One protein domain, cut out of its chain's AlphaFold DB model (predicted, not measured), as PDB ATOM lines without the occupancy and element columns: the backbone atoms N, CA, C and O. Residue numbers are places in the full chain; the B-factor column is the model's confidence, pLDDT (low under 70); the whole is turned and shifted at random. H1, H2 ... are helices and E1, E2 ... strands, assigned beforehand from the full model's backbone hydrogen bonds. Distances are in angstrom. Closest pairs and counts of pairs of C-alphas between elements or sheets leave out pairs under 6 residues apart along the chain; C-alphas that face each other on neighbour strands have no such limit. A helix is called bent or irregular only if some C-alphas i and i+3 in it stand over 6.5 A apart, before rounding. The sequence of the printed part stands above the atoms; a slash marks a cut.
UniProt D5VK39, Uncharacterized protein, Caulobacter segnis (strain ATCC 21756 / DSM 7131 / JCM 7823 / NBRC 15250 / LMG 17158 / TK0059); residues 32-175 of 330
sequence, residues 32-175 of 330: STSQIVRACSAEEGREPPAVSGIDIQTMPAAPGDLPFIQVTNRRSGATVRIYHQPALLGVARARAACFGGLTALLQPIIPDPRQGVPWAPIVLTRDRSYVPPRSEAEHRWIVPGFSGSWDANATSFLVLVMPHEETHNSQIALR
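AT A GLANCE: This is residues 32 to 175 of the 330 residues of an uncharacterized protein of Caulobacter segnis (strain ATCC 21756 / DSM 7131 / JCM 7823 / NBRC 15250 / LMG 17158 / TK0059) (UniProt D5VK39). A small twisted sheet of four strands has the kinked helix H2 packed along one face, and on H2 pack a short helix, H1, and, steeply tilted, the long H3. Residues 125 to 151, a long stretch with no named element, lead from the edge strand E4 to H3. The 144 printed residues hold three named helices and four named strands, in the order H1 E1 E2 E3 H2 E4 H3; the sheet E1 E2 E3 E4 is mixed, and so is the class, helices and strands. The whole is compact, with a radius of gyration of the C-alphas of 14.2 A and spans of 36 by 35 by 27 A.

IN THESE COORDINATES: The strands are E1, residues 54 to 59, E2, 68 to 73, E3, 79 to 84, and E4, 122 to 124. H2, residues 86 to 106, is 29.3 A long and irregular, with C-alphas 87 and 90 7.8 A apart. H1, residues 33 to 40, begins at C-alpha 33 (9.862, 37.774, -49.624). H3, residues 152 to 173, is 30.8 A long and ends at C-alpha 173 (-15.778, 44.535, -52.076).

HOW THE PARTS SIT: E1, E2 and E3 form a meander, each strand the antiparallel neighbour of the one before; N 57 and O 70 are 2.8 A apart, N 71 and O 80 2.9 A. E4 is parallel to E3, with N 124 and O 83 2.8 A apart. E3, H2 and E4 form a strand-helix-strand unit, parallel neighbours with a helix between, its crossover left-handed. H2 is on the sheet at a height of 6.5 A, over E2 and E3, making two layers, helix and sheet. H1 touches H2, C-alphas of Cys 40 and Cys 98 closest at 4.7 A, at a shallow tilt of 26 degrees, opposite ways. H3 touches H2 with residues 158 to 163 alone, C-alphas of Pro 163 and Leu 106 closest at 6.8 A, at a steep tilt of 53 degrees. Every O i to N i+4 pair is within hydrogen-bond range in H1, 12 of 17 in H2 and 15 of 18 in H3.

THE WHOLE: The C-alphas of Arg 46 and Arg 175 are farthest apart, 41.2 A. The printed part has no cut. The links H1 to E1, H2 to E4 and E4 to H3 are long. The mean pLDDT of the printed part is 88.2, with residues 113 to 114 and 134 to 137 under 70.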
ATOM      1  N   SER A  32       8.964  38.115 -44.911       89.06
ATOM      2  CA  SER A  32      10.123  38.174 -45.813       89.06
ATOM      3  C   SER A  32       9.800  37.546 -47.164       89.06
ATOM      4  O   SER A  32       9.485  36.356 -47.236       89.06
ATOM      5  N   THR A  33      10.007  38.287 -48.253       91.38
ATOM      6  CA  THR A  33       9.862  37.774 -49.624       91.38
ATOM      7  C   THR A  33      10.636  36.473 -49.843       91.38
ATOM      8  O   THR A  33      10.102  35.518 -50.396       91.38
ATOM      9  N   SER A  34      11.866  36.374 -49.331       92.94
ATOM     10  CA  SER A  34      12.676  35.151 -49.452       92.94
ATOM     11  C   SER A  34      12.071  33.937 -48.732       92.94
ATOM     12  O   SER A  34      12.236  32.807 -49.191       92.94
ATOM     13  N   GLN A  35      11.362  34.147 -47.615       94.50
ATOM     14  CA  GLN A  35      10.646  33.075 -46.917       94.50
ATOM     15  C   GLN A  35       9.439  32.617 -47.736       94.50
ATOM     16  O   GLN A  35       9.230  31.412 -47.865       94.50
ATOM     17  N   ILE A  36       8.697  33.556 -48.336       94.56
ATOM     18  CA  ILE A  36       7.552  33.252 -49.206       94.56
ATOM     19  C   ILE A  36       8.005  32.431 -50.417       94.56
ATOM     20  O   ILE A  36       7.432  31.378 -50.686       94.56
ATOM     21  N   VAL A  37       9.080  32.852 -51.095       95.00
ATOM     22  CA  VAL A  37       9.660  32.111 -52.230       95.00
ATOM     23  C   VAL A  37       9.997  30.676 -51.822       95.00
ATOM     24  O   VAL A  37       9.552  29.730 -52.467       95.00
ATOM     25  N   ARG A  38      10.700  30.486 -50.695       93.31
ATOM     26  CA  ARG A  38      11.011  29.138 -50.187       93.31
ATOM     27  C   ARG A  38       9.758  28.317 -49.881       93.31
ATOM     28  O   ARG A  38       9.744  27.126 -50.176       93.31
ATOM     29  N   ALA A  39       8.716  28.924 -49.314       93.69
ATOM     30  CA  ALA A  39       7.453  28.241 -49.039       93.69
ATOM     31  C   ALA A  39       6.729  27.807 -50.321       93.69
ATOM     32  O   ALA A  39       6.194  26.697 -50.387       93.69
ATOM     33  N   CYS A  40       6.754  28.636 -51.361       93.81
ATOM     34  CA  CYS A  40       6.149  28.315 -52.652       93.81
ATOM     35  C   CYS A  40       6.945  27.288 -53.467       93.81
ATOM     36  O   CYS A  40       6.364  26.596 -54.298       93.81
ATOM     37  N   SER A  41       8.241  27.125 -53.190       89.75
ATOM     38  CA  SER A  41       9.096  26.104 -53.813       89.75
ATOM     39  C   SER A  41       9.298  24.843 -52.965       89.75
ATOM     40  O   SER A  41      10.038  23.955 -53.378       89.75
ATOM     41  N   ALA A  42       8.680  24.738 -51.782       86.00
ATOM     42  CA  ALA A  42       8.886  23.602 -50.883       86.00
ATOM     43  C   ALA A  42       8.463  22.264 -51.521       86.00
ATOM     44  O   ALA A  42       7.469  22.203 -52.248       86.00
ATOM     45  N   GLU A  43       9.198  21.192 -51.231       79.69
ATOM     46  CA  GLU A  43       8.835  19.840 -51.665       79.69
ATOM     47  C   GLU A  43       7.642  19.303 -50.863       79.69
ATOM     48  O   GLU A  43       7.526  19.532 -49.656       79.69
ATOM     49  N   GLU A  44       6.765  18.549 -51.525       80.00
ATOM     50  CA  GLU A  44       5.680  17.834 -50.854       80.00
ATOM     51  C   GLU A  44       6.207  16.756 -49.903       80.00
ATOM     52  O   GLU A  44       7.251  16.147 -50.129       80.00
ATOM     53  N   GLY A  45       5.466  16.503 -48.821       72.50
ATOM     54  CA  GLY A  45       5.835  15.496 -47.822       72.50
ATOM     55  C   GLY A  45       6.905  15.947 -46.823       72.50
ATOM     56  O   GLY A  45       7.259  15.175 -45.934       72.50
ATOM     57  N   ARG A  46       7.388  17.191 -46.922       76.19
ATOM     58  CA  ARG A  46       8.211  17.841 -45.894       76.19
ATOM     59  C   ARG A  46       7.398  18.875 -45.127       76.19
ATOM     60  O   ARG A  46       6.403  19.395 -45.628       76.19
ATOM     61  N   GLU A  47       7.843  19.177 -43.910       75.44
ATOM     62  CA  GLU A  47       7.272  20.283 -43.145       75.44
ATOM     63  C   GLU A  47       7.481  21.587 -43.938       75.44
ATOM     64  O   GLU A  47       8.611  21.856 -44.372       75.44
ATOM     65  N   PRO A  48       6.423  22.380 -44.184       78.19
ATOM     66  CA  PRO A  48       6.555  23.625 -44.922       78.19
ATOM     67  C   PRO A  48       7.496  24.571 -44.163       78.19
ATOM     68  O   PRO A  48       7.415  24.673 -42.935       78.19
ATOM     69  N   PRO A  49       8.388  25.296 -44.858       83.88
ATOM     70  CA  PRO A  49       9.232  26.270 -44.192       83.88
ATOM     71  C   PRO A  49       8.352  27.355 -43.569       83.88
ATOM     72  O   PRO A  49       7.454  27.897 -44.218       83.88
ATOM     73  N   ALA A  50       8.622  27.678 -42.306       87.94
ATOM     74  CA  ALA A  50       7.923  28.749 -41.617       87.94
ATOM     75  C   ALA A  50       8.171  30.095 -42.318       87.94
ATOM     76  O   ALA A  50       9.293  30.412 -42.735       87.94
ATOM     77  N   VAL A  51       7.115  30.899 -42.407       91.12
ATOM     78  CA  VAL A  51       7.157  32.269 -42.913       91.12
ATOM     79  C   VAL A  51       6.815  33.188 -41.743       91.12
ATOM     80  O   VAL A  51       5.765  33.033 -41.124       91.12
ATOM     81  N   SER A  52       7.711  34.120 -41.408       91.00
ATOM     82  CA  SER A  52       7.482  35.055 -40.301       91.00
ATOM     83  C   SER A  52       6.225  35.888 -40.567       91.00
ATOM     84  O   SER A  52       5.992  36.304 -41.699       91.00
ATOM     85  N   GLY A  53       5.405  36.106 -39.537       90.12
ATOM     86  CA  GLY A  53       4.135  36.828 -39.663       90.12
ATOM     87  C   GLY A  53       2.972  36.014 -40.249       90.12
ATOM     88  O   GLY A  53       1.884  36.567 -40.395       90.12
ATOM     89  N   ILE A  54       3.158  34.724 -40.559       93.12
ATOM     90  CA  ILE A  54       2.098  33.828 -41.042       93.12
ATOM     91  C   ILE A  54       1.817  32.735 -40.004       93.12
ATOM     92  O   ILE A  54       2.687  31.925 -39.689       93.12
ATOM     93  N   ASP A  55       0.582  32.685 -39.512       94.75
ATOM     94  CA  ASP A  55       0.088  31.629 -38.628       94.75
ATOM     95  C   ASP A  55      -0.656  30.560 -39.411       94.75
ATOM     96  O   ASP A  55      -1.434  30.877 -40.304       94.75
ATOM     97  N   ILE A  56      -0.458  29.292 -39.050       95.19
ATOM     98  CA  ILE A  56      -1.097  28.146 -39.701       95.19
ATOM     99  C   ILE A  56      -1.757  27.285 -38.632       95.19
ATOM    100  O   ILE A  56      -1.104  26.820 -37.700       95.19
ATOM    101  N   GLN A  57      -3.056  27.045 -38.780       96.38
ATOM    102  CA  GLN A  57      -3.854  26.235 -37.866       96.38
ATOM    103  C   GLN A  57      -4.662  25.208 -38.656       96.38
ATOM    104  O   GLN A  57      -5.249  25.521 -39.688       96.38
ATOM    105  N   THR A  58      -4.692  23.961 -38.186       96.31
ATOM    106  CA  THR A  58      -5.591  22.938 -38.739       96.31
ATOM    107  C   THR A  58      -6.905  22.978 -37.972       96.31
ATOM    108  O   THR A  58      -6.908  22.823 -36.752       96.31
ATOM    109  N   MET A  59      -8.006  23.165 -38.689       97.19
ATOM    110  CA  MET A  59      -9.355  23.256 -38.144       97.19
ATOM    111  C   MET A  59     -10.133  21.974 -38.474       97.19
ATOM    112  O   MET A  59     -10.018  21.453 -39.590       97.19
ATOM    113  N   PRO A  60     -10.915  21.433 -37.523       95.56
ATOM    114  CA  PRO A  60     -11.754  20.274 -37.790       95.56
ATOM    115  C   PRO A  60     -12.870  20.624 -38.783       95.56
ATOM    116  O   PRO A  60     -13.250  21.784 -38.936       95.56
ATOM    117  N   ALA A  61     -13.418  19.599 -39.431       90.81
ATOM    118  CA  ALA A  61     -14.600  19.746 -40.269       90.81
ATOM    119  C   ALA A  61     -15.821  20.162 -39.434       90.81
ATOM    120  O   ALA A  61     -16.069  19.591 -38.368       90.81
ATOM    121  N   ALA A  62     -16.625  21.089 -39.955       87.88
ATOM    122  CA  ALA A  62     -18.009  21.223 -39.512       87.88
ATOM    123  C   ALA A  62     -18.822  19.984 -39.956       87.88
ATOM    124  O   ALA A  62     -18.429  19.305 -40.911       87.88
ATOM    125  N   PRO A  63     -19.952  19.655 -39.298       86.38
ATOM    126  CA  PRO A  63     -20.802  18.545 -39.727       86.38
ATOM    127  C   PRO A  63     -21.207  18.670 -41.203       86.38
ATOM    128  O   PRO A  63     -21.807  19.665 -41.601       86.38
ATOM    129  N   GLY A  64     -20.887  17.650 -42.005       83.94
ATOM    130  CA  GLY A  64     -21.186  17.624 -43.442       83.94
ATOM    131  C   GLY A  64     -20.211  18.407 -44.329       83.94
ATOM    132  O   GLY A  64     -20.499  18.580 -45.509       83.94
ATOM    133  N   ASP A  65     -19.075  18.861 -43.792       89.19
ATOM    134  CA  ASP A  65     -18.080  19.651 -44.523       89.19
ATOM    135  C   ASP A  65     -16.675  19.012 -44.496       89.19
ATOM    136  O   ASP A  65     -16.446  17.971 -43.875       89.19
ATOM    137  N   LEU A  66     -15.717  19.625 -45.194       93.00
ATOM    138  CA  LEU A  66     -14.305  19.259 -45.180       93.00
ATOM    139  C   LEU A  66     -13.554  19.958 -44.033       93.00
ATOM    140  O   LEU A  66     -13.842  21.117 -43.720       93.00
ATOM    141  N   PRO A  67     -12.543  19.302 -43.427       96.62
ATOM    142  CA  PRO A  67     -11.580  20.003 -42.588       96.62
ATOM    143  C   PRO A  67     -10.780  20.996 -43.438       96.62
ATOM    144  O   PRO A  67     -10.682  20.860 -44.664       96.62
ATOM    145  N   PHE A  68     -10.185  21.989 -42.785       97.00
ATOM    146  CA  PHE A  68      -9.394  22.991 -43.484       97.00
ATOM    147  C   PHE A  68      -8.179  23.443 -42.693       97.00
ATOM    148  O   PHE A  68      -8.136  23.393 -41.466       97.00
ATOM    149  N   ILE A  69      -7.184  23.936 -43.420       96.94
ATOM    150  CA  ILE A  69      -6.088  24.704 -42.845       96.94
ATOM    151  C   ILE A  69      -6.464  26.174 -42.941       96.94
ATOM    152  O   ILE A  69      -6.713  26.663 -44.041       96.94
ATOM    153  N   GLN A  70      -6.492  26.870 -41.810       97.00
ATOM    154  CA  GLN A  70      -6.570  28.321 -41.768       97.00
ATOM    155  C   GLN A  70      -5.163  28.893 -41.692       97.00
ATOM    156  O   GLN A  70      -4.366  28.503 -40.839       97.00
ATOM    157  N   VAL A  71      -4.880  29.842 -42.569       95.69
ATOM    158  CA  VAL A  71      -3.628  30.582 -42.581       95.69
ATOM    159  C   VAL A  71      -3.958  32.044 -42.341       95.69
ATOM    160  O   VAL A  71      -4.847  32.575 -42.996       95.69
ATOM    161  N   THR A  72      -3.286  32.687 -41.391       94.81
ATOM    162  CA  THR A  72      -3.554  34.077 -40.999       94.81
ATOM    163  C   THR A  72      -2.293  34.906 -41.165       94.81
ATOM    164  O   THR A  72      -1.243  34.556 -40.629       94.81
ATOM    165  N   ASN A  73      -2.391  36.015 -41.889       90.88
ATOM    166  CA  ASN A  73      -1.354  37.034 -41.913       90.88
ATOM    167  C   ASN A  73      -1.509  37.913 -40.669       90.88
ATOM    168  O   ASN A  73      -2.502  38.623 -40.535       90.88
ATOM    169  N   ARG A  74      -0.538  37.878 -39.752       90.50
ATOM    170  CA  ARG A  74      -0.599  38.607 -38.474       90.50
ATOM    171  C   ARG A  74      -0.699  40.114 -38.650       90.50
ATOM    172  O   ARG A  74      -1.382  40.773 -37.873       90.50
ATOM    173  N   ARG A  75      -0.035  40.655 -39.674       85.44
ATOM    174  CA  ARG A  75       0.031  42.098 -39.904       85.44
ATOM    175  C   ARG A  75      -1.310  42.659 -40.359       85.44
ATOM    176  O   ARG A  75      -1.702  43.723 -39.898       85.44
ATOM    177  N   SER A  76      -1.981  41.976 -41.281       84.19
ATOM    178  CA  SER A  76      -3.246  42.450 -41.857       84.19
ATOM    179  C   SER A  76      -4.490  41.794 -41.272       84.19
ATOM    180  O   SER A  76      -5.614  42.184 -41.586       84.19
ATOM    181  N   GLY A  77      -4.308  40.738 -40.483       89.00
ATOM    182  CA  GLY A  77      -5.372  39.837 -40.054       89.00
ATOM    183  C   GLY A  77      -5.991  39.021 -41.192       89.00
ATOM    184  O   GLY A  77      -6.911  38.253 -40.925       89.00
ATOM    185  N   ALA A  78      -5.547  39.183 -42.446       88.50
ATOM    186  CA  ALA A  78      -6.141  38.493 -43.586       88.50
ATOM    187  C   ALA A  78      -6.011  36.977 -43.418       88.50
ATOM    188  O   ALA A  78      -4.958  36.474 -43.013       88.50
ATOM    189  N   THR A  79      -7.074  36.248 -43.746       92.50
ATOM    190  CA  THR A  79      -7.113  34.790 -43.595       92.50
ATOM    191  C   THR A  79      -7.311  34.108 -44.933       92.50
ATOM    192  O   THR A  79      -8.153  34.542 -45.712       92.50
ATOM    193  N   VAL A  80      -6.622  32.995 -45.170       92.62
ATOM    194  CA  VAL A  80      -6.943  32.071 -46.268       92.62
ATOM    195  C   VAL A  80      -7.287  30.701 -45.704       92.62
ATOM    196  O   VAL A  80      -6.760  30.302 -44.662       92.62
ATOM    197  N   ARG A  81      -8.173  29.969 -46.386       95.50
ATOM    198  CA  ARG A  81      -8.515  28.590 -46.015       95.50
ATOM    199  C   ARG A  81      -8.214  27.626 -47.151       95.50
ATOM    200  O   ARG A  81      -8.521  27.891 -48.311       95.50
ATOM    201  N   ILE A  82      -7.633  26.487 -46.789       96.31
ATOM    202  CA  ILE A  82      -7.398  25.352 -47.683       96.31
ATOM    203  C   ILE A  82      -8.240  24.198 -47.162       96.31
ATOM    204  O   ILE A  82      -7.831  23.500 -46.232       96.31
ATOM    205  N   TYR A  83      -9.420  24.013 -47.743       96.19
ATOM    206  CA  TYR A  83     -10.245  22.837 -47.488       96.19
ATOM    207  C   TYR A  83      -9.598  21.624 -48.138       96.19
ATOM    208  O   TYR A  83      -9.070  21.710 -49.249       96.19
ATOM    209  N   HIS A  84      -9.632  20.480 -47.466       96.31
ATOM    210  CA  HIS A  84      -8.994  19.283 -47.994       96.31
ATOM    211  C   HIS A  84      -9.731  18.012 -47.585       96.31
ATOM    212  O   HIS A  84     -10.269  17.901 -46.485       96.31
ATOM    213  N   GLN A  85      -9.696  16.993 -48.444       95.12
ATOM    214  CA  GLN A  85     -10.024  15.639 -47.993       95.12
ATOM    215  C   GLN A  85      -9.013  15.200 -46.910       95.12
ATOM    216  O   GLN A  85      -7.840  15.581 -46.989       95.12
ATOM    217  N   PRO A  86      -9.400  14.384 -45.910       93.81
ATOM    218  CA  PRO A  86      -8.499  14.001 -44.816       93.81
ATOM    219  C   PRO A  86      -7.163  13.398 -45.281       93.81
ATOM    220  O   PRO A  86      -6.109  13.747 -44.757       93.81
ATOM    221  N   ALA A  87      -7.192  12.575 -46.335       94.25
ATOM    222  CA  ALA A  87      -5.998  11.966 -46.927       94.25
ATOM    223  C   ALA A  87      -5.027  12.975 -47.581       94.25
ATOM    224  O   ALA A  87      -3.894  12.620 -47.894       94.25
ATOM    225  N   LEU A  88      -5.455  14.224 -47.794       94.81
ATOM    226  CA  LEU A  88      -4.684  15.283 -48.449       94.81
ATOM    227  C   LEU A  88      -4.103  16.305 -47.460       94.81
ATOM    228  O   LEU A  88      -3.531  17.298 -47.899       94.81
ATOM    229  N   LEU A  89      -4.203  16.079 -46.141       93.31
ATOM    230  CA  LEU A  89      -3.708  17.024 -45.128       93.31
ATOM    231  C   LEU A  89      -2.234  17.406 -45.342       93.31
ATOM    232  O   LEU A  89      -1.893  18.584 -45.278       93.31
ATOM    233  N   GLY A  90      -1.361  16.431 -45.616       91.31
ATOM    234  CA  GLY A  90       0.060  16.701 -45.866       91.31
ATOM    235  C   GLY A  90       0.284  17.594 -47.090       91.31
ATOM    236  O   GLY A  90       1.086  18.524 -47.045       91.31
ATOM    237  N   VAL A  91      -0.490  17.370 -48.155       92.69
ATOM    238  CA  VAL A  91      -0.433  18.161 -49.391       92.69
ATOM    239  C   VAL A  91      -0.961  19.577 -49.152       92.69
ATOM    240  O   VAL A  91      -0.332  20.548 -49.566       92.69
ATOM    241  N   ALA A  92      -2.062  19.720 -48.411       93.81
ATOM    242  CA  ALA A  92      -2.596  21.018 -48.003       93.81
ATOM    243  C   ALA A  92      -1.577  21.813 -47.165       93.81
ATOM    244  O   ALA A  92      -1.339  22.993 -47.427       93.81
ATOM    245  N   ARG A  93      -0.917  21.157 -46.196       92.31
ATOM    246  CA  ARG A  93       0.112  21.783 -45.348       92.31
ATOM    247  C   ARG A  93       1.300  22.287 -46.157       92.31
ATOM    248  O   ARG A  93       1.746  23.403 -45.909       92.31
ATOM    249  N   ALA A  94       1.753  21.528 -47.155       92.00
ATOM    250  CA  ALA A  94       2.926  21.873 -47.961       92.00
ATOM    251  C   ALA A  94       2.834  23.250 -48.653       92.00
ATOM    252  O   ALA A  94       3.862  23.873 -48.916       92.00
ATOM    253  N   ARG A  95       1.619  23.757 -48.926       92.88
ATOM    254  CA  ARG A  95       1.402  25.076 -49.552       92.88
ATOM    255  C   ARG A  95       0.682  26.097 -48.682       92.88
ATOM    256  O   ARG A  95       0.522  27.229 -49.124       92.88
ATOM    257  N   ALA A  96       0.325  25.761 -47.445       94.00
ATOM    258  CA  ALA A  96      -0.350  26.686 -46.537       94.00
ATOM    259  C   ALA A  96       0.441  27.995 -46.344       94.00
ATOM    260  O   ALA A  96      -0.088  29.083 -46.564       94.00
ATOM    261  N   ALA A  97       1.738  27.887 -46.038       93.81
ATOM    262  CA  ALA A  97       2.611  29.051 -45.883       93.81
ATOM    263  C   ALA A  97       2.775  29.852 -47.187       93.81
ATOM    264  O   ALA A  97       2.774  31.080 -47.150       93.81
ATOM    265  N   CYS A  98       2.878  29.171 -48.338       94.56
ATOM    266  CA  CYS A  98       2.925  29.838 -49.641       94.56
ATOM    267  C   CYS A  98       1.657  30.658 -49.867       94.56
ATOM    268  O   CYS A  98       1.756  31.843 -50.155       94.56
ATOM    269  N   PHE A  99       0.478  30.062 -49.661       93.50
ATOM    270  CA  PHE A  99      -0.786  30.737 -49.925       93.50
ATOM    271  C   PHE A  99      -0.967  31.981 -49.042       93.50
ATOM    272  O   PHE A  99      -1.293  33.046 -49.554       93.50
ATOM    273  N   GLY A 100      -0.633  31.895 -47.747       92.38
ATOM    274  CA  GLY A 100      -0.579  33.071 -46.867       92.38
ATOM    275  C   GLY A 100       0.472  34.110 -47.282       92.38
ATOM    276  O   GLY A 100       0.268  35.306 -47.115       92.38
ATOM    277  N   GLY A 101       1.595  33.681 -47.859       93.19
ATOM    278  CA  GLY A 101       2.605  34.581 -48.411       93.19
ATOM    279  C   GLY A 101       2.139  35.318 -49.671       93.19
ATOM    280  O   GLY A 101       2.397  36.513 -49.799       93.19
ATOM    281  N   LEU A 102       1.401  34.654 -50.568       94.25
ATOM    282  CA  LEU A 102       0.807  35.305 -51.745       94.25
ATOM    283  C   LEU A 102      -0.113  36.455 -51.324       94.25
ATOM    284  O   LEU A 102      -0.116  37.499 -51.973       94.25
ATOM    285  N   THR A 103      -0.814  36.314 -50.194       90.06
ATOM    286  CA  THR A 103      -1.661  37.395 -49.683       90.06
ATOM    287  C   THR A 103      -0.890  38.594 -49.189       90.06
ATOM    288  O   THR A 103      -1.236  39.732 -49.506       90.06
ATOM    289  N   ALA A 104       0.206  38.337 -48.477       90.19
ATOM    290  CA  ALA A 104       1.120  39.374 -48.036       90.19
ATOM    291  C   ALA A 104       1.730  40.144 -49.219       90.19
ATOM    292  O   ALA A 104       1.971  41.344 -49.099       90.19
ATOM    293  N   LEU A 105       1.972  39.466 -50.350       92.88
ATOM    294  CA  LEU A 105       2.502  40.080 -51.570       92.88
ATOM    295  C   LEU A 105       1.446  40.861 -52.355       92.88
ATOM    296  O   LEU A 105       1.776  41.914 -52.892       92.88
ATOM    297  N   LEU A 106       0.200  40.379 -52.421       92.12
ATOM    298  CA  LEU A 106      -0.862  41.046 -53.181       92.12
ATOM    299  C   LEU A 106      -1.388  42.297 -52.479       92.12
ATOM    300  O   LEU A 106      -1.675  43.294 -53.133       92.12
ATOM    301  N   GLN A 107      -1.502  42.267 -51.151       87.81
ATOM    302  CA  GLN A 107      -2.073  43.364 -50.373       87.81
ATOM    303  C   GLN A 107      -1.450  44.751 -50.640       87.81
ATOM    304  O   GLN A 107      -2.204  45.712 -50.724       87.81
ATOM    305  N   PRO A 108      -0.119  44.925 -50.780       86.44
ATOM    306  CA  PRO A 108       0.447  46.228 -51.142       86.44
ATOM    307  C   PRO A 108       0.243  46.614 -52.617       86.44
ATOM    308  O   PRO A 108       0.615  47.720 -53.000       86.44
ATOM    309  N   ILE A 109      -0.269  45.712 -53.459       88.94
ATOM    310  CA  ILE A 109      -0.460  45.929 -54.899       88.94
ATOM    311  C   ILE A 109      -1.881  46.383 -55.205       88.94
ATOM    312  O   ILE A 109      -2.061  47.265 -56.043       88.94
ATOM    313  N   ILE A 110      -2.864  45.802 -54.517       87.88
ATOM    314  CA  ILE A 110      -4.277  46.126 -54.695       87.88
ATOM    315  C   ILE A 110      -4.781  46.988 -53.530       87.88
ATOM    316  O   ILE A 110      -4.426  46.742 -52.377       87.88
ATOM    317  N   PRO A 111      -5.646  47.975 -53.784       70.62
ATOM    318  CA  PRO A 111      -6.277  48.744 -52.724       70.62
ATOM    319  C   PRO A 111      -7.374  47.898 -52.085       70.62
ATOM    320  O   PRO A 111      -8.503  47.874 -52.558       70.62
ATOM    321  N   ASP A 112      -7.062  47.173 -51.015       71.06
ATOM    322  CA  ASP A 112      -8.096  46.605 -50.149       71.06
ATOM    323  C   ASP A 112      -8.052  47.311 -48.785       71.06
ATOM    324  O   ASP A 112      -7.130  47.077 -47.996       71.06
ATOM    325  N   PRO A 113      -9.008  48.213 -48.484       64.06
ATOM    326  CA  PRO A 113      -9.021  48.948 -47.222       64.06
ATOM    327  C   PRO A 113      -9.434  48.067 -46.037       64.06
ATOM    328  O   PRO A 113      -9.334  48.484 -44.880       64.06
ATOM    329  N   ARG A 114      -9.943  46.862 -46.300       69.69
ATOM    330  CA  ARG A 114     -10.464  45.973 -45.271       69.69
ATOM    331  C   ARG A 114      -9.301  45.250 -44.581       69.69
ATOM    332  O   ARG A 114      -8.445  44.639 -45.214       69.69
ATOM    333  N   GLN A 115      -9.294  45.290 -43.254       74.88
ATOM    334  CA  GLN A 115      -8.439  44.438 -42.422       74.88
ATOM    335  C   GLN A 115      -9.186  43.142 -42.095       74.88
ATOM    336  O   GLN A 115     -10.416  43.136 -42.034       74.88
ATOM    337  N   GLY A 116      -8.463  42.047 -41.862       81.38
ATOM    338  CA  GLY A 116      -9.091  40.790 -41.445       81.38
ATOM    339  C   GLY A 116      -9.893  40.074 -42.536       81.38
ATOM    340  O   GLY A 116     -10.790  39.298 -42.215       81.38
ATOM    341  N   VAL A 117      -9.635  40.360 -43.817       81.94
ATOM    342  CA  VAL A 117     -10.439  39.825 -44.928       81.94
ATOM    343  C   VAL A 117     -10.174  38.338 -45.148       81.94
ATOM    344  O   VAL A 117      -9.007  37.936 -45.227       81.94
ATOM    345  N   PRO A 118     -11.227  37.520 -45.318       86.50
ATOM    346  CA  PRO A 118     -11.078  36.183 -45.857       86.50
ATOM    347  C   PRO A 118     -10.826  36.251 -47.365       86.50
ATOM    348  O   PRO A 118     -11.672  36.730 -48.117       86.50
ATOM    349  N   TRP A 119      -9.679  35.742 -47.795       87.56
ATOM    350  CA  TRP A 119      -9.429  35.467 -49.205       87.56
ATOM    351  C   TRP A 119     -10.293  34.317 -49.693       87.56
ATOM    352  O   TRP A 119     -10.708  33.461 -48.902       87.56
ATOM    353  N   ALA A 120     -10.470  34.248 -51.011       86.62
ATOM    354  CA  ALA A 120     -11.088  33.112 -51.673       86.62
ATOM    355  C   ALA A 120     -10.413  31.793 -51.245       86.62
ATOM    356  O   ALA A 120      -9.233  31.566 -51.536       86.62
ATOM    357  N   PRO A 121     -11.134  30.896 -50.554       90.56
ATOM    358  CA  PRO A 121     -10.570  29.625 -50.149       90.56
ATOM    359  C   PRO A 121     -10.478  28.659 -51.323       90.56
ATOM    360  O   PRO A 121     -11.287  28.690 -52.254       90.56
ATOM    361  N   ILE A 122      -9.535  27.727 -51.216       92.00
ATOM    362  CA  ILE A 122      -9.361  26.647 -52.187       92.00
ATOM    363  C   ILE A 122      -9.762  25.301 -51.588       92.00
ATOM    364  O   ILE A 122      -9.709  25.100 -50.372       92.00
ATOM    365  N   VAL A 123     -10.130  24.361 -52.454       93.12
ATOM    366  CA  VAL A 123     -10.475  22.986 -52.097       93.12
ATOM    367  C   VAL A 123      -9.544  22.014 -52.806       93.12
ATOM    368  O   VAL A 123      -9.501  21.954 -54.036       93.12
ATOM    369  N   LEU A 124      -8.849  21.199 -52.013       95.31
ATOM    370  CA  LEU A 124      -8.068  20.057 -52.473       95.31
ATOM    371  C   LEU A 124      -8.902  18.787 -52.333       95.31
ATOM    372  O   LEU A 124      -9.123  18.270 -51.233       95.31
ATOM    373  N   THR A 125      -9.367  18.271 -53.463       92.00
ATOM    374  CA  THR A 125     -10.169  17.053 -53.516       92.00
ATOM    375  C   THR A 125      -9.834  16.256 -54.768       92.00
ATOM    376  O   THR A 125      -9.638  16.826 -55.838       92.00
ATOM    377  N   ARG A 126      -9.753  14.929 -54.635       92.00
ATOM    378  CA  ARG A 126      -9.696  14.010 -55.786       92.00
ATOM    379  C   ARG A 126     -11.090  13.661 -56.312       92.00
ATOM    380  O   ARG A 126     -11.217  13.066 -57.378       92.00
ATOM    381  N   ASP A 127     -12.129  14.003 -55.554       88.25
ATOM    382  CA  ASP A 127     -13.512  13.782 -55.950       88.25
ATOM    383  C   ASP A 127     -13.948  14.849 -56.958       88.25
ATOM    384  O   ASP A 127     -14.195  16.002 -56.607       88.25
ATOM    385  N   ARG A 128     -14.061  14.439 -58.223       80.19
ATOM    386  CA  ARG A 128     -14.516  15.294 -59.331       80.19
ATOM    387  C   ARG A 128     -16.003  15.642 -59.259       80.19
ATOM    388  O   ARG A 128     -16.439  16.530 -59.983       80.19
ATOM    389  N   SER A 129     -16.770  14.935 -58.432       82.62
ATOM    390  CA  SER A 129     -18.189  15.201 -58.184       82.62
ATOM    391  C   SER A 129     -18.427  16.058 -56.941       82.62
ATOM    392  O   SER A 129     -19.574  16.391 -56.649       82.62
ATOM    393  N   TYR A 130     -17.362  16.448 -56.231       82.50
ATOM    394  CA  TYR A 130     -17.477  17.295 -55.055       82.50
ATOM    395  C   TYR A 130     -18.109  18.640 -55.421       82.50
ATOM    396  O   TYR A 130     -17.593  19.388 -56.252       82.50
ATOM    397  N   VAL A 131     -19.210  18.960 -54.747       80.31
ATOM    398  CA  VAL A 131     -19.874  20.258 -54.836       80.31
ATOM    399  C   VAL A 131     -19.649  20.976 -53.507       80.31
ATOM    400  O   VAL A 131     -20.141  20.500 -52.484       80.31
ATOM    401  N   PRO A 132     -18.918  22.106 -53.486       77.00
ATOM    402  CA  PRO A 132     -18.730  22.881 -52.274       77.00
ATOM    403  C   PRO A 132     -20.084  23.291 -51.679       77.00
ATOM    404  O   PRO A 132     -20.984  23.672 -52.441       77.00
ATOM    405  N   PRO A 133     -20.242  23.261 -50.344       75.06
ATOM    406  CA  PRO A 133     -21.407  23.835 -49.691       75.06
ATOM    407  C   PRO A 133     -21.633  25.263 -50.186       75.06
ATOM    408  O   PRO A 133     -20.721  26.092 -50.172       75.06
ATOM    409  N   ARG A 134     -22.847  25.554 -50.655       64.31
ATOM    410  CA  ARG A 134     -23.198  26.904 -51.095       64.31
ATOM    411  C   ARG A 134     -23.488  27.747 -49.864       64.31
ATOM    412  O   ARG A 134     -24.466  27.499 -49.167       64.31
ATOM    413  N   SER A 135     -22.654  28.746 -49.617       65.75
ATOM    414  CA  SER A 135     -22.944  29.811 -48.662       65.75
ATOM    415  C   SER A 135     -22.748  31.156 -49.352       65.75
ATOM    416  O   SER A 135     -21.846  31.298 -50.174       65.75
ATOM    417  N   GLU A 136     -23.576  32.148 -49.022       59.09
ATOM    418  CA  GLU A 136     -23.383  33.520 -49.517       59.09
ATOM    419  C   GLU A 136     -22.095  34.159 -48.972       59.09
ATOM    420  O   GLU A 136     -21.608  35.142 -49.520       59.09
ATOM    421  N   ALA A 137     -21.533  33.595 -47.898       66.62
ATOM    422  CA  ALA A 137     -20.382  34.142 -47.192       66.62
ATOM    423  C   ALA A 137     -19.024  33.664 -47.735       66.62
ATOM    424  O   ALA A 137     -18.008  34.286 -47.435       66.62
ATOM    425  N   GLU A 138     -18.973  32.556 -48.481       74.56
ATOM    426  CA  GLU A 138     -17.707  31.937 -48.880       74.56
ATOM    427  C   GLU A 138     -17.828  31.181 -50.214       74.56
ATOM    428  O   GLU A 138     -18.525  30.166 -50.308       74.56
ATOM    429  N   HIS A 139     -17.112  31.654 -51.240       77.00
ATOM    430  CA  HIS A 139     -17.005  30.990 -52.540       77.00
ATOM    431  C   HIS A 139     -15.724  30.151 -52.609       77.00
ATOM    432  O   HIS A 139     -14.622  30.697 -52.602       77.00
ATOM    433  N   ARG A 140     -15.862  28.821 -52.659       85.56
ATOM    434  CA  ARG A 140     -14.721  27.896 -52.596       85.56
ATOM    435  C   ARG A 140     -14.283  27.429 -53.977       85.56
ATOM    436  O   ARG A 140     -15.048  26.772 -54.684       85.56
ATOM    437  N   TRP A 141     -13.023  27.682 -54.303       85.88
ATOM    438  CA  TRP A 141     -12.419  27.303 -55.572       85.88
ATOM    439  C   TRP A 141     -11.880  25.880 -55.526       85.88
ATOM    440  O   TRP A 141     -10.936  25.575 -54.799       85.88
ATOM    441  N   ILE A 142     -12.461  24.985 -56.318       87.31
ATOM    442  CA  ILE A 142     -11.899  23.644 -56.493       87.31
ATOM    443  C   ILE A 142     -10.669  23.762 -57.385       87.31
ATOM    444  O   ILE A 142     -10.777  24.289 -58.490       87.31
ATOM    445  N   VAL A 143      -9.524  23.237 -56.939       85.44
ATOM    446  CA  VAL A 143      -8.314  23.213 -57.772       85.44
ATOM    447  C   VAL A 143      -8.581  22.344 -59.014       85.44
ATOM    448  O   VAL A 143      -8.806  21.134 -58.870       85.44
ATOM    449  N   PRO A 144      -8.586  22.916 -60.234       75.56
ATOM    450  CA  PRO A 144      -9.015  22.193 -61.425       75.56
ATOM    451  C   PRO A 144      -8.107  21.002 -61.730       75.56
ATOM    452  O   PRO A 144      -6.887  21.130 -61.797       75.56
ATOM    453  N   GLY A 145      -8.709  19.827 -61.933       75.12
ATOM    454  CA  GLY A 145      -7.972  18.620 -62.319       75.12
ATOM    455  C   GLY A 145      -6.997  18.092 -61.260       75.12
ATOM    456  O   GLY A 145      -6.105  17.326 -61.614       75.12
ATOM    457  N   PHE A 146      -7.160  18.474 -59.987       87.88
ATOM    458  CA  PHE A 146      -6.239  18.104 -58.914       87.88
ATOM    459  C   PHE A 146      -6.030  16.585 -58.808       87.88
ATOM    460  O   PHE A 146      -6.954  15.810 -58.552       87.88
ATOM    461  N   SER A 147      -4.781  16.158 -58.992       86.25
ATOM    462  CA  SER A 147      -4.363  14.750 -59.014       86.25
ATOM    463  C   SER A 147      -4.088  14.181 -57.614       86.25
ATOM    464  O   SER A 147      -3.993  12.966 -57.425       86.25
ATOM    465  N   GLY A 148      -4.012  15.043 -56.597       90.81
ATOM    466  CA  GLY A 148      -3.567  14.676 -55.256       90.81
ATOM    467  C   GLY A 148      -2.164  15.145 -54.897       90.81
ATOM    468  O   GLY A 148      -1.692  14.735 -53.842       90.81
ATOM    469  N   SER A 149      -1.533  15.948 -55.752       92.62
ATOM    470  CA  SER A 149      -0.231  16.591 -55.552       92.62
ATOM    471  C   SER A 149      -0.229  17.989 -56.183       92.62
ATOM    472  O   SER A 149      -1.056  18.291 -57.046       92.62
ATOM    473  N   TRP A 150       0.720  18.830 -55.792       91.88
ATOM    474  CA  TRP A 150       1.039  20.126 -56.393       91.88
ATOM    475  C   TRP A 150       1.860  19.962 -57.673       91.88
ATOM    476  O   TRP A 150       2.979  20.459 -57.799       91.88
ATOM    477  N   ASP A 151       1.270  19.283 -58.655       91.31
ATOM    478  CA  ASP A 151       1.808  19.241 -60.011       91.31
ATOM    479  C   ASP A 151       1.820  20.638 -60.671       91.31
ATOM    480  O   ASP A 151       1.463  21.656 -60.064       91.31
ATOM    481  N   ALA A 152       2.263  20.708 -61.928       90.19
ATOM    482  CA  ALA A 152       2.359  21.972 -62.654       90.19
ATOM    483  C   ALA A 152       1.012  22.709 -62.745       90.19
ATOM    484  O   ALA A 152       0.991  23.930 -62.611       90.19
ATOM    485  N   ASN A 153      -0.108  21.996 -62.911       88.38
ATOM    486  CA  ASN A 153      -1.429  22.613 -63.040       88.38
ATOM    487  C   ASN A 153      -1.911  23.164 -61.699       88.38
ATOM    488  O   ASN A 153      -2.307  24.325 -61.620       88.38
ATOM    489  N   ALA A 154      -1.832  22.359 -60.637       91.12
ATOM    490  CA  ALA A 154      -2.217  22.790 -59.295       91.12
ATOM    491  C   ALA A 154      -1.338  23.950 -58.803       91.12
ATOM    492  O   ALA A 154      -1.834  24.903 -58.201       91.12
ATOM    493  N   THR A 155      -0.037  23.902 -59.103       92.94
ATOM    494  CA  THR A 155       0.891  24.986 -58.776       92.94
ATOM    495  C   THR A 155       0.553  26.255 -59.550       92.94
ATOM    496  O   THR A 155       0.437  27.305 -58.925       92.94
ATOM    497  N   SER A 156       0.347  26.171 -60.869       91.88
ATOM    498  CA  SER A 156      -0.071  27.317 -61.687       91.88
ATOM    499  C   SER A 156      -1.382  27.914 -61.186       91.88
ATOM    500  O   SER A 156      -1.467  29.124 -61.036       91.88
ATOM    501  N   PHE A 157      -2.373  27.094 -60.836       91.06
ATOM    502  CA  PHE A 157      -3.621  27.582 -60.253       91.06
ATOM    503  C   PHE A 157      -3.375  28.397 -58.972       91.06
ATOM    504  O   PHE A 157      -3.857  29.518 -58.844       91.06
ATOM    505  N   LEU A 158      -2.565  27.872 -58.047       94.44
ATOM    506  CA  LEU A 158      -2.263  28.562 -56.794       94.44
ATOM    507  C   LEU A 158      -1.528  29.890 -57.008       94.44
ATOM    508  O   LEU A 158      -1.856  30.863 -56.338       94.44
ATOM    509  N   VAL A 159      -0.512  29.927 -57.874       96.25
ATOM    510  CA  VAL A 159       0.389  31.091 -57.953       96.25
ATOM    511  C   VAL A 159       0.036  32.090 -59.050       96.25
ATOM    512  O   VAL A 159       0.417  33.239 -58.893       96.25
ATOM    513  N   LEU A 160      -0.666  31.682 -60.115       94.00
ATOM    514  CA  LEU A 160      -1.134  32.569 -61.192       94.00
ATOM    515  C   LEU A 160      -2.602  32.959 -61.000       94.00
ATOM    516  O   LEU A 160      -2.926  34.141 -60.984       94.00
ATOM    517  N   VAL A 161      -3.489  31.969 -60.839       92.62
ATOM    518  CA  VAL A 161      -4.945  32.201 -60.866       92.62
ATOM    519  C   VAL A 161      -5.434  32.805 -59.555       92.62
ATOM    520  O   VAL A 161      -6.115  33.820 -59.569       92.62
ATOM    521  N   MET A 162      -5.061  32.251 -58.398       93.56
ATOM    522  CA  MET A 162      -5.602  32.758 -57.128       93.56
ATOM    523  C   MET A 162      -5.282  34.240 -56.843       93.56
ATOM    524  O   MET A 162      -6.177  34.934 -56.365       93.56
ATOM    525  N   PRO A 163      -4.077  34.775 -57.136       95.38
ATOM    526  CA  PRO A 163      -3.830  36.215 -57.018       95.38
ATOM    527  C   PRO A 163      -4.691  37.082 -57.956       95.38
ATOM    528  O   PRO A 163      -5.101  38.178 -57.565       95.38
ATOM    529  N   HIS A 164      -4.991  36.596 -59.168       95.50
ATOM    530  CA  HIS A 164      -5.924  37.243 -60.102       95.50
ATOM    531  C   HIS A 164      -7.339  37.282 -59.515       95.50
ATOM    532  O   HIS A 164      -7.914  38.356 -59.338       95.50
ATOM    533  N   GLU A 165      -7.862  36.126 -59.104       90.50
ATOM    534  CA  GLU A 165      -9.215  36.008 -58.546       90.50
ATOM    535  C   GLU A 165      -9.396  36.816 -57.258       90.50
ATOM    536  O   GLU A 165     -10.440  37.429 -57.027       90.50
ATOM    537  N   GLU A 166      -8.368  36.888 -56.414       90.69
ATOM    538  CA  GLU A 166      -8.452  37.716 -55.216       90.69
ATOM    539  C   GLU A 166      -8.475  39.214 -55.544       90.69
ATOM    540  O   GLU A 166      -9.140  40.000 -54.863       90.69
ATOM    541  N   THR A 167      -7.822  39.626 -56.631       93.06
ATOM    542  CA  THR A 167      -7.951  41.003 -57.106       93.06
ATOM    543  C   THR A 167      -9.406  41.313 -57.466       93.06
ATOM    544  O   THR A 167      -9.909  42.373 -57.085       93.06
ATOM    545  N   HIS A 168     -10.132  40.379 -58.091       90.44
ATOM    546  CA  HIS A 168     -11.576  40.526 -58.304       90.44
ATOM    547  C   HIS A 168     -12.373  40.574 -56.999       90.44
ATOM    548  O   HIS A 168     -13.286  41.393 -56.881       90.44
ATOM    549  N   ASN A 169     -12.024  39.775 -55.986       86.69
ATOM    550  CA  ASN A 169     -12.687  39.853 -54.678       86.69
ATOM    551  C   ASN A 169     -12.557  41.246 -54.048       86.69
ATOM    552  O   ASN A 169     -13.533  41.769 -53.501       86.69
ATOM    553  N   SER A 170     -11.384  41.874 -54.163       86.94
ATOM    554  CA  SER A 170     -11.179  43.259 -53.723       86.94
ATOM    555  C   SER A 170     -12.010  44.253 -54.547       86.94
ATOM    556  O   SER A 170     -12.729  45.083 -53.985       86.94
ATOM    557  N   GLN A 171     -12.029  44.111 -55.879       88.69
ATOM    558  CA  GLN A 171     -12.873  44.932 -56.761       88.69
ATOM    559  C   GLN A 171     -14.364  44.834 -56.390       88.69
ATOM    560  O   GLN A 171     -15.064  45.848 -56.315       88.69
ATOM    561  N   ILE A 172     -14.864  43.624 -56.120       85.19
ATOM    562  CA  ILE A 172     -16.250  43.381 -55.698       85.19
ATOM    563  C   ILE A 172     -16.532  44.068 -54.362       85.19
ATOM    564  O   ILE A 172     -17.559  44.737 -54.216       85.19
ATOM    565  N   ALA A 173     -15.622  43.941 -53.397       81.62
ATOM    566  CA  ALA A 173     -15.778  44.535 -52.076       81.62
ATOM    567  C   ALA A 173     -15.851  46.067 -52.113       81.62
ATOM    568  O   ALA A 173     -16.629  46.669 -51.370       81.62
ATOM    569  N   LEU A 174     -15.112  46.689 -53.034       83.06
ATOM    570  CA  LEU A 174     -15.170  48.125 -53.311       83.06
ATOM    571  C   LEU A 174     -16.379  48.542 -54.163       83.06
ATOM    572  O   LEU A 174     -16.518  49.710 -54.515       83.06
ATOM    573  N   ARG A 175     -17.292  47.611 -54.478       80.19
ATOM    574  CA  ARG A 175     -18.462  47.825 -55.349       80.19
ATOM    575  C   ARG A 175     -18.079  48.287 -56.759       80.19
ATOM    576  O   ARG A 175     -18.901  48.863 -57.472       80.19
TER     577      ARG A 175